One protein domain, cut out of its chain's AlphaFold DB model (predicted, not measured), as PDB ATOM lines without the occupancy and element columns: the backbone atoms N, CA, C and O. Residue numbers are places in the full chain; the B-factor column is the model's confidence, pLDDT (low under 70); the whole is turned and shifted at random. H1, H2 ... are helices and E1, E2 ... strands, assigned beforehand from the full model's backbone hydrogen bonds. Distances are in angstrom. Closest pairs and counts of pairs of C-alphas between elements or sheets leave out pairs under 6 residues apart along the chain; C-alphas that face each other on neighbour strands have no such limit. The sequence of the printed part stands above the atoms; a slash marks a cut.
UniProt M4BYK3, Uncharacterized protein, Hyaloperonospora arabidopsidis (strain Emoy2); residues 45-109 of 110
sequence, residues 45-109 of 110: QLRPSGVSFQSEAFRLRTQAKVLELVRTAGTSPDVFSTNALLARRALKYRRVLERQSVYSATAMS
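What this domain is: This is residues 45 to 109 of the 110 residues of an uncharacterized protein of Hyaloperonospora arabidopsidis (strain Emoy2) (UniProt M4BYK3). What shape do these atoms make? Two long helices, H1 and H2, meet near their ends at about a right angle as an L, and a small strand hairpin, E1 and E2, sits at the other end of H1. Most of H2, residues 92 to 107, sticks out free as an arm together with residues 108 and 109. What is it built of, and how full is it? The printed part has 65 residues, with two named strands and then two named helices in the order E1, E2, H1, H2; the class is mostly helix, and the one sheet is antiparallel, in the order E1 - E2. The whole is loose, with a radius of gyration of the C-alphas of 15.4 A, and flat, spanning 42 by 35 by 15 A.

How they stand to each other: How is the sheet paired? E1, residues 45 to 47, and E2, residues 50 to 53, form an antiparallel hairpin, with 152 degrees between their directions. N 47 and O 50 are 2.7 A apart and N 45 and O 52 are 2.8 A apart, both within hydrogen-bond range. What follows the sheet? H1, residues 56 to 75, has one pair of C-alphas within 8 A of E2, those of Phe 53 and Arg 59, 6.1 A apart. E1 and H1 are apart. How do the helices meet? H2, residues 82 to 107, touches H1 with residues 83 to 91 alone, and H1 touches it with residues 69 to 74 alone; the closest C-alphas are those of Ala 73 and Ala 84, 4.9 A apart. Their lines are about perpendicular, at 89 degrees. H2 is apart from E1 and from E2. Are the helix backbones complete? Every O i to N i+4 pair is within hydrogen-bond range in H1, and 21 of 22 are in H2.

Where its parts are: Where does the sheet begin? E1 begins at C-alpha 45, (-14.905, 32.972, 23.679), and E2 ends at C-alpha 53, (-15.478, 32.205, 30.073). How long are the helices? H1 measures 28.7 A from C-alpha 56 to C-alpha 75, at (11.298, 39.366, 38.360). H2 measures 37.2 A from C-alpha 82 to C-alpha 107, at (-6.959, 67.164, 26.953).

The domain as a whole: How large is it? The two C-alphas farthest apart are those of Phe 80 and Ser 109, 43.7 A. Is the printed part whole, and are its links long? The printed part has no cut. The links E1 to E2 and E2 to H1 are tight, and H1 to H2 is short. Where is confidence low? The model's mean pLDDT over the printed part is 83.4, and it is under 70 at residues 76 to 80 and 102 to 109.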
ATOM      1  N   GLN A  45     -14.565  32.370  24.965       90.88
ATOM      2  CA  GLN A  45     -14.905  32.972  23.679       90.88
ATOM      3  C   GLN A  45     -14.379  34.403  23.649       90.88
ATOM      4  O   GLN A  45     -14.522  35.145  24.626       90.88
ATOM      5  N   LEU A  46     -13.780  34.788  22.526       90.38
ATOM      6  CA  LEU A  46     -13.364  36.163  22.283       90.38
ATOM      7  C   LEU A  46     -14.569  36.976  21.790       90.38
ATOM      8  O   LEU A  46     -15.306  36.554  20.900       90.38
ATOM      9  N   ARG A  47     -14.774  38.145  22.383       90.25
ATOM     10  CA  ARG A  47     -15.809  39.123  22.049       90.25
ATOM     11  C   ARG A  47     -15.132  40.460  21.728       90.25
ATOM     12  O   ARG A  47     -14.032  40.705  22.217       90.25
ATOM     13  N   PRO A  48     -15.786  41.366  20.984       88.94
ATOM     14  CA  PRO A  48     -15.245  42.707  20.749       88.94
ATOM     15  C   PRO A  48     -14.923  43.470  22.045       88.94
ATOM     16  O   PRO A  48     -13.987  44.257  22.086       88.94
ATOM     17  N   SER A  49     -15.673  43.201  23.118       87.06
ATOM     18  CA  SER A  49     -15.486  43.799  24.443       87.06
ATOM     19  C   SER A  49     -14.473  43.074  25.338       87.06
ATOM     20  O   SER A  49     -14.183  43.564  26.428       87.06
ATOM     21  N   GLY A  50     -13.943  41.913  24.935       89.19
ATOM     22  CA  GLY A  50     -12.998  41.148  25.751       89.19
ATOM     23  C   GLY A  50     -13.169  39.634  25.646       89.19
ATOM     24  O   GLY A  50     -13.418  39.094  24.576       89.19
ATOM     25  N   VAL A  51     -13.002  38.922  26.760       90.94
ATOM     26  CA  VAL A  51     -13.055  37.451  26.804       90.94
ATOM     27  C   VAL A  51     -14.143  37.001  27.771       90.94
ATOM     28  O   VAL A  51     -14.132  37.387  28.938       90.94
ATOM     29  N   SER A  52     -15.054  36.148  27.307       91.56
ATOM     30  CA  SER A  52     -16.056  35.483  28.147       91.56
ATOM     31  C   SER A  52     -15.644  34.040  28.426       91.56
ATOM     32  O   SER A  52     -15.192  33.345  27.520       91.56
ATOM     33  N   PHE A  53     -15.830  33.566  29.658       92.25
ATOM     34  CA  PHE A  53     -15.478  32.205  30.073       92.25
ATOM     35  C   PHE A  53     -16.738  31.386  30.333       92.25
ATOM     36  O   PHE A  53     -17.685  31.891  30.925       92.25
ATOM     37  N   GLN A  54     -16.734  30.110  29.942       90.62
ATOM     38  CA  GLN A  54     -17.882  29.225  30.185       90.62
ATOM     39  C   GLN A  54     -17.961  28.728  31.637       90.62
ATOM     40  O   GLN A  54     -19.026  28.366  32.120       90.62
ATOM     41  N   SER A  55     -16.823  28.669  32.335       92.69
ATOM     42  CA  SER A  55     -16.719  28.139  33.695       92.69
ATOM     43  C   SER A  55     -15.918  29.086  34.574       92.69
ATOM     44  O   SER A  55     -14.772  29.420  34.264       92.69
ATOM     45  N   GLU A  56     -16.493  29.438  35.719       94.25
ATOM     46  CA  GLU A  56     -15.854  30.300  36.709       94.25
ATOM     47  C   GLU A  56     -14.569  29.679  37.268       94.25
ATOM     48  O   GLU A  56     -13.523  30.323  37.347       94.25
ATOM     49  N   ALA A  57     -14.601  28.377  37.558       93.12
ATOM     50  CA  ALA A  57     -13.423  27.648  38.009       93.12
ATOM     51  C   ALA A  57     -12.296  27.689  36.960       93.12
ATOM     52  O   ALA A  57     -11.115  27.782  37.302       93.12
ATOM     53  N   PHE A  58     -12.642  27.641  35.669       92.31
ATOM     54  CA  PHE A  58     -11.659  27.793  34.601       92.31
ATOM     55  C   PHE A  58     -11.127  29.228  34.501       92.31
ATOM     56  O   PHE A  58      -9.912  29.398  34.352       92.31
ATOM     57  N   ARG A  59     -11.993  30.241  34.634       94.94
ATOM     58  CA  ARG A  59     -11.578  31.649  34.683       94.94
ATOM     59  C   ARG A  59     -10.560  31.874  35.799       94.94
ATOM     60  O   ARG A  59      -9.481  32.389  35.527       94.94
ATOM     61  N   LEU A  60     -10.859  31.419  37.018       95.56
ATOM     62  CA  LEU A  60      -9.988  31.578  38.187       95.56
ATOM     63  C   LEU A  60      -8.623  30.905  37.998       95.56
ATOM     64  O   LEU A  60      -7.592  31.536  38.225       95.56
ATOM     65  N   ARG A  61      -8.587  29.658  37.510       94.50
ATOM     66  CA  ARG A  61      -7.314  28.970  37.214       94.50
ATOM     67  C   ARG A  61      -6.500  29.692  36.143       94.50
ATOM     68  O   ARG A  61      -5.281  29.799  36.257       94.50
ATOM     69  N   THR A  62      -7.169  30.176  35.099       93.44
ATOM     70  CA  THR A  62      -6.516  30.918  34.013       93.44
ATOM     71  C   THR A  62      -5.942  32.227  34.534       93.44
ATOM     72  O   THR A  62      -4.783  32.530  34.272       93.44
ATOM     73  N   GLN A  63      -6.714  32.963  35.331       93.44
ATOM     74  CA  GLN A  63      -6.278  34.199  35.968       93.44
ATOM     75  C   GLN A  63      -5.061  33.968  36.868       93.44
ATOM     76  O   GLN A  63      -4.071  34.678  36.720       93.44
ATOM     77  N   ALA A  64      -5.091  32.953  37.737       94.12
ATOM     78  CA  ALA A  64      -3.960  32.617  38.603       94.12
ATOM     79  C   ALA A  64      -2.682  32.343  37.789       94.12
ATOM     80  O   ALA A  64      -1.631  32.918  38.067       94.12
ATOM     81  N   LYS A  65      -2.797  31.553  36.715       92.94
ATOM     82  CA  LYS A  65      -1.675  31.251  35.818       92.94
ATOM     83  C   LYS A  65      -1.147  32.492  35.097       92.94
ATOM     84  O   LYS A  65       0.061  32.661  34.959       92.94
ATOM     85  N   VAL A  66      -2.035  33.367  34.626       91.88
ATOM     86  CA  VAL A  66      -1.642  34.626  33.975       91.88
ATOM     87  C   VAL A  66      -0.915  35.542  34.961       91.88
ATOM     88  O   VAL A  66       0.122  36.099  34.609       91.88
ATOM     89  N   LEU A  67      -1.406  35.668  36.196       91.25
ATOM     90  CA  LEU A  67      -0.750  36.464  37.238       91.25
ATOM     91  C   LEU A  67       0.653  35.938  37.551       91.25
ATOM     92  O   LEU A  67       1.598  36.719  37.647       91.25
ATOM     93  N   GLU A  68       0.808  34.621  37.655       91.25
ATOM     94  CA  GLU A  68       2.107  33.990  37.866       91.25
ATOM     95  C   GLU A  68       3.077  34.258  36.704       91.25
ATOM     96  O   GLU A  68       4.226  34.646  36.935       91.25
ATOM     97  N   LEU A  69       2.609  34.133  35.457       89.75
ATOM     98  CA  LEU A  69       3.404  34.439  34.263       89.75
ATOM     99  C   LEU A  69       3.864  35.899  34.243       89.75
ATOM    100  O   LEU A  69       5.026  36.185  33.968       89.75
ATOM    101  N   VAL A  70       2.969  36.831  34.565       89.19
ATOM    102  CA  VAL A  70       3.299  38.260  34.612       89.19
ATOM    103  C   VAL A  70       4.293  38.562  35.732       89.19
ATOM    104  O   VAL A  70       5.250  39.307  35.516       89.19
ATOM    105  N   ARG A  71       4.107  37.959  36.912       88.25
ATOM    106  CA  ARG A  71       5.011  38.120  38.056       88.25
ATOM    107  C   ARG A  71       6.418  37.625  37.723       88.25
ATOM    108  O   ARG A  71       7.375  38.373  37.881       88.25
ATOM    109  N   THR A  72       6.531  36.397  37.220       85.81
ATOM    110  CA  THR A  72       7.823  35.772  36.878       85.81
ATOM    111  C   THR A  72       8.555  36.525  35.769       85.81
ATOM    112  O   THR A  72       9.762  36.737  35.866       85.81
ATOM    113  N   ALA A  73       7.826  37.008  34.760       85.00
ATOM    114  CA  ALA A  73       8.386  37.818  33.683       85.00
ATOM    115  C   ALA A  73       8.928  39.183  34.148       85.00
ATOM    116  O   ALA A  73       9.822  39.731  33.504       85.00
ATOM    117  N   GLY A  74       8.385  39.737  35.238       77.31
ATOM    118  CA  GLY A  74       8.862  40.982  35.843       77.31
ATOM    119  C   GLY A  74      10.074  40.805  36.759       77.31
ATOM    120  O   GLY A  74      10.862  41.735  36.895       77.31
ATOM    121  N   THR A  75      10.232  39.630  37.376       80.62
ATOM    122  CA  THR A  75      11.298  39.366  38.360       80.62
ATOM    123  C   THR A  75      12.533  38.693  37.774       80.62
ATOM    124  O   THR A  75      13.603  38.810  38.358       80.62
ATOM    125  N   SER A  76      12.405  37.967  36.658       69.75
ATOM    126  CA  SER A  76      13.525  37.244  36.049       69.75
ATOM    127  C   SER A  76      13.752  37.698  34.600       69.75
ATOM    128  O   SER A  76      13.008  37.291  33.697       69.75
ATOM    129  N   PRO A  77      14.755  38.563  34.352       65.06
ATOM    130  CA  PRO A  77      15.080  39.017  33.001       65.06
ATOM    131  C   PRO A  77      15.614  37.879  32.116       65.06
ATOM    132  O   PRO A  77      15.369  37.898  30.912       65.06
ATOM    133  N   ASP A  78      16.217  36.849  32.718       66.94
ATOM    134  CA  ASP A  78      16.902  35.750  32.016       66.94
ATOM    135  C   ASP A  78      15.973  34.618  31.550       66.94
ATOM    136  O   ASP A  78      16.407  33.650  30.926       66.94
ATOM    137  N   VAL A  79      14.664  34.715  31.810       66.06
ATOM    138  CA  VAL A  79      13.704  33.756  31.247       66.06
ATOM    139  C   VAL A  79      13.434  34.124  29.784       66.06
ATOM    140  O   VAL A  79      12.611  34.997  29.468       66.06
ATOM    141  N   PHE A  80      14.114  33.423  28.875       67.19
ATOM    142  CA  PHE A  80      13.972  33.526  27.416       67.19
ATOM    143  C   PHE A  80      12.852  32.634  26.855       67.19
ATOM    144  O   PHE A  80      13.020  31.961  25.843       67.19
ATOM    145  N   SER A  81      11.682  32.610  27.501       81.69
ATOM    146  CA  SER A  81      10.507  31.937  26.928       81.69
ATOM    147  C   SER A  81       9.625  32.922  26.159       81.69
ATOM    148  O   SER A  81       9.483  34.086  26.547       81.69
ATOM    149  N   THR A  82       8.961  32.450  25.098       84.25
ATOM    150  CA  THR A  82       7.964  33.237  24.349       84.25
ATOM    151  C   THR A  82       6.894  33.811  25.279       84.25
ATOM    152  O   THR A  82       6.528  34.978  25.167       84.25
ATOM    153  N   ASN A  83       6.449  33.029  26.267       83.94
ATOM    154  CA  ASN A  83       5.466  33.469  27.258       83.94
ATOM    155  C   ASN A  83       5.991  34.617  28.130       83.94
ATOM    156  O   ASN A  83       5.256  35.569  28.384       83.94
ATOM    157  N   ALA A  84       7.259  34.563  28.549       86.19
ATOM    158  CA  ALA A  84       7.882  35.652  29.295       86.19
ATOM    159  C   ALA A  84       7.998  36.923  28.441       86.19
ATOM    160  O   ALA A  84       7.708  38.017  28.925       86.19
ATOM    161  N   LEU A  85       8.340  36.797  27.153       87.81
ATOM    162  CA  LEU A  85       8.386  37.939  26.237       87.81
ATOM    163  C   LEU A  85       7.004  38.581  26.051       87.81
ATOM    164  O   LEU A  85       6.876  39.804  26.140       87.81
ATOM    165  N   LEU A  86       5.968  37.766  25.843       89.56
ATOM    166  CA  LEU A  86       4.587  38.236  25.722       89.56
ATOM    167  C   LEU A  86       4.112  38.929  27.005       89.56
ATOM    168  O   LEU A  86       3.542  40.017  26.932       89.56
ATOM    169  N   ALA A  87       4.407  38.362  28.177       88.44
ATOM    170  CA  ALA A  87       4.075  38.967  29.464       88.44
ATOM    171  C   ALA A  87       4.796  40.312  29.680       88.44
ATOM    172  O   ALA A  87       4.162  41.299  30.064       88.44
ATOM    173  N   ARG A  88       6.093  40.402  29.350       88.69
ATOM    174  CA  ARG A  88       6.849  41.671  29.382       88.69
ATOM    175  C   ARG A  88       6.249  42.712  28.441       88.69
ATOM    176  O   ARG A  88       6.095  43.876  28.812       88.69
ATOM    177  N   ARG A  89       5.870  42.302  27.229       90.12
ATOM    178  CA  ARG A  89       5.237  43.190  26.251       90.12
ATOM    179  C   ARG A  89       3.876  43.686  26.750       90.12
ATOM    180  O   ARG A  89       3.608  44.881  26.651       90.12
ATOM    181  N   ALA A  90       3.068  42.815  27.354       89.81
ATOM    182  CA  ALA A  90       1.798  43.192  27.973       89.81
ATOM    183  C   ALA A  90       1.985  44.232  29.093       89.81
ATOM    184  O   ALA A  90       1.270  45.234  29.128       89.81
ATOM    185  N   LEU A  91       2.991  44.055  29.960       88.94
ATOM    186  CA  LEU A  91       3.340  45.039  30.993       88.94
ATOM    187  C   LEU A  91       3.753  46.393  30.399       88.94
ATOM    188  O   LEU A  91       3.345  47.441  30.902       88.94
ATOM    189  N   LYS A  92       4.533  46.389  29.313       90.56
ATOM    190  CA  LYS A  92       4.924  47.621  28.616       90.56
ATOM    191  C   LYS A  92       3.705  48.345  28.039       90.56
ATOM    192  O   LYS A  92       3.575  49.547  28.250       90.56
ATOM    193  N   TYR A  93       2.800  47.627  27.369       90.75
ATOM    194  CA  TYR A  93       1.573  48.220  26.826       90.75
ATOM    195  C   TYR A  93       0.670  48.787  27.913       90.75
ATOM    196  O   TYR A  93       0.177  49.898  27.751       90.75
ATOM    197  N   ARG A  94       0.515  48.086  29.041       86.88
ATOM    198  CA  ARG A  94      -0.230  48.619  30.186       86.88
ATOM    199  C   ARG A  94       0.288  49.985  30.630       86.88
ATOM    200  O   ARG A  94      -0.495  50.918  30.712       86.88
ATOM    201  N   ARG A  95       1.604  50.129  30.830       88.69
ATOM    202  CA  ARG A  95       2.212  51.414  31.226       88.69
ATOM    203  C   ARG A  95       1.977  52.517  30.193       88.69
ATOM    204  O   ARG A  95       1.834  53.679  30.554       88.69
ATOM    205  N   VAL A  96       1.978  52.173  28.905       88.62
ATOM    206  CA  VAL A  96       1.696  53.136  27.829       88.62
ATOM    207  C   VAL A  96       0.232  53.574  27.866       88.62
ATOM    208  O   VAL A  96      -0.029  54.771  27.800       88.62
ATOM    209  N   LEU A  97      -0.704  52.637  28.026       85.75
ATOM    210  CA  LEU A  97      -2.134  52.938  28.121       85.75
ATOM    211  C   LEU A  97      -2.468  53.757  29.374       85.75
ATOM    212  O   LEU A  97      -3.197  54.736  29.271       85.75
ATOM    213  N   GLU A  98      -1.877  53.417  30.523       84.56
ATOM    214  CA  GLU A  98      -1.996  54.183  31.772       84.56
ATOM    215  C   GLU A  98      -1.517  55.637  31.586       84.56
ATOM    216  O   GLU A  98      -2.125  56.568  32.106       84.56
ATOM    217  N   ARG A  99      -0.457  55.865  30.797       82.06
ATOM    218  CA  ARG A  99      -0.014  57.226  30.452       82.06
ATOM    219  C   ARG A  99      -1.002  57.918  29.518       82.06
ATOM    220  O   ARG A  99      -1.351  59.067  29.757       82.06
ATOM    221  N   GLN A 100      -1.466  57.237  28.474       77.50
ATOM    222  CA  GLN A 100      -2.400  57.815  27.503       77.50
ATOM    223  C   GLN A 100      -3.742  58.203  28.127       77.50
ATOM    224  O   GLN A 100      -4.268  59.252  27.769       77.50
ATOM    225  N   SER A 101      -4.260  57.433  29.091       73.69
ATOM    226  CA  SER A 101      -5.494  57.793  29.803       73.69
ATOM    227  C   SER A 101      -5.361  59.086  30.608       73.69
ATOM    228  O   SER A 101      -6.335  59.815  30.759       73.69
ATOM    229  N   VAL A 102      -4.162  59.394  31.110       64.31
ATOM    230  CA  VAL A 102      -3.899  60.653  31.825       64.31
ATOM    231  C   VAL A 102      -3.858  61.831  30.851       64.31
ATOM    232  O   VAL A 102      -4.423  62.885  31.145       64.31
ATOM    233  N   TYR A 103      -3.255  61.649  29.673       61.12
ATOM    234  CA  TYR A 103      -3.214  62.682  28.631       61.12
ATOM    235  C   TYR A 103      -4.584  62.951  27.992       61.12
ATOM    236  O   TYR A 103      -4.922  64.106  27.752       61.12
ATOM    237  N   SER A 104      -5.405  61.927  27.742       62.53
ATOM    238  CA  SER A 104      -6.752  62.131  27.186       62.53
ATOM    239  C   SER A 104      -7.723  62.757  28.193       62.53
ATOM    240  O   SER A 104      -8.568  63.554  27.796       62.53
ATOM    241  N   ALA A 105      -7.583  62.458  29.489       60.31
ATOM    242  CA  ALA A 105      -8.376  63.097  30.541       60.31
ATOM    243  C   ALA A 105      -8.028  64.585  30.722       60.31
ATOM    244  O   ALA A 105      -8.918  65.398  30.955       60.31
ATOM    245  N   THR A 106      -6.753  64.956  30.582       59.34
ATOM    246  CA  THR A 106      -6.318  66.363  30.666       59.34
ATOM    247  C   THR A 106      -6.627  67.152  29.394       59.34
ATOM    248  O   THR A 106      -6.992  68.318  29.491       59.34
ATOM    249  N   ALA A 107      -6.581  66.525  28.216       57.84
ATOM    250  CA  ALA A 107      -6.959  67.164  26.953       57.84
ATOM    251  C   ALA A 107      -8.467  67.478  26.827       57.84
ATOM    252  O   ALA A 107      -8.839  68.314  26.012       57.84
ATOM    253  N   MET A 108      -9.330  66.831  27.620       54.59
ATOM    254  CA  MET A 108     -10.782  67.093  27.664       54.59
ATOM    255  C   MET A 108     -11.189  68.104  28.754       54.59
ATOM    256  O   MET A 108     -12.377  68.322  28.964       54.59
ATOM    257  N   SER A 109     -10.222  68.695  29.466       52.34
ATOM    258  CA  SER A 109     -10.455  69.627  30.580       52.34
ATOM    259  C   SER A 109     -10.127  71.094  30.243       52.34
ATOM    260  O   SER A 109      -9.958  71.893  31.167       52.34
TER     261      SER A 109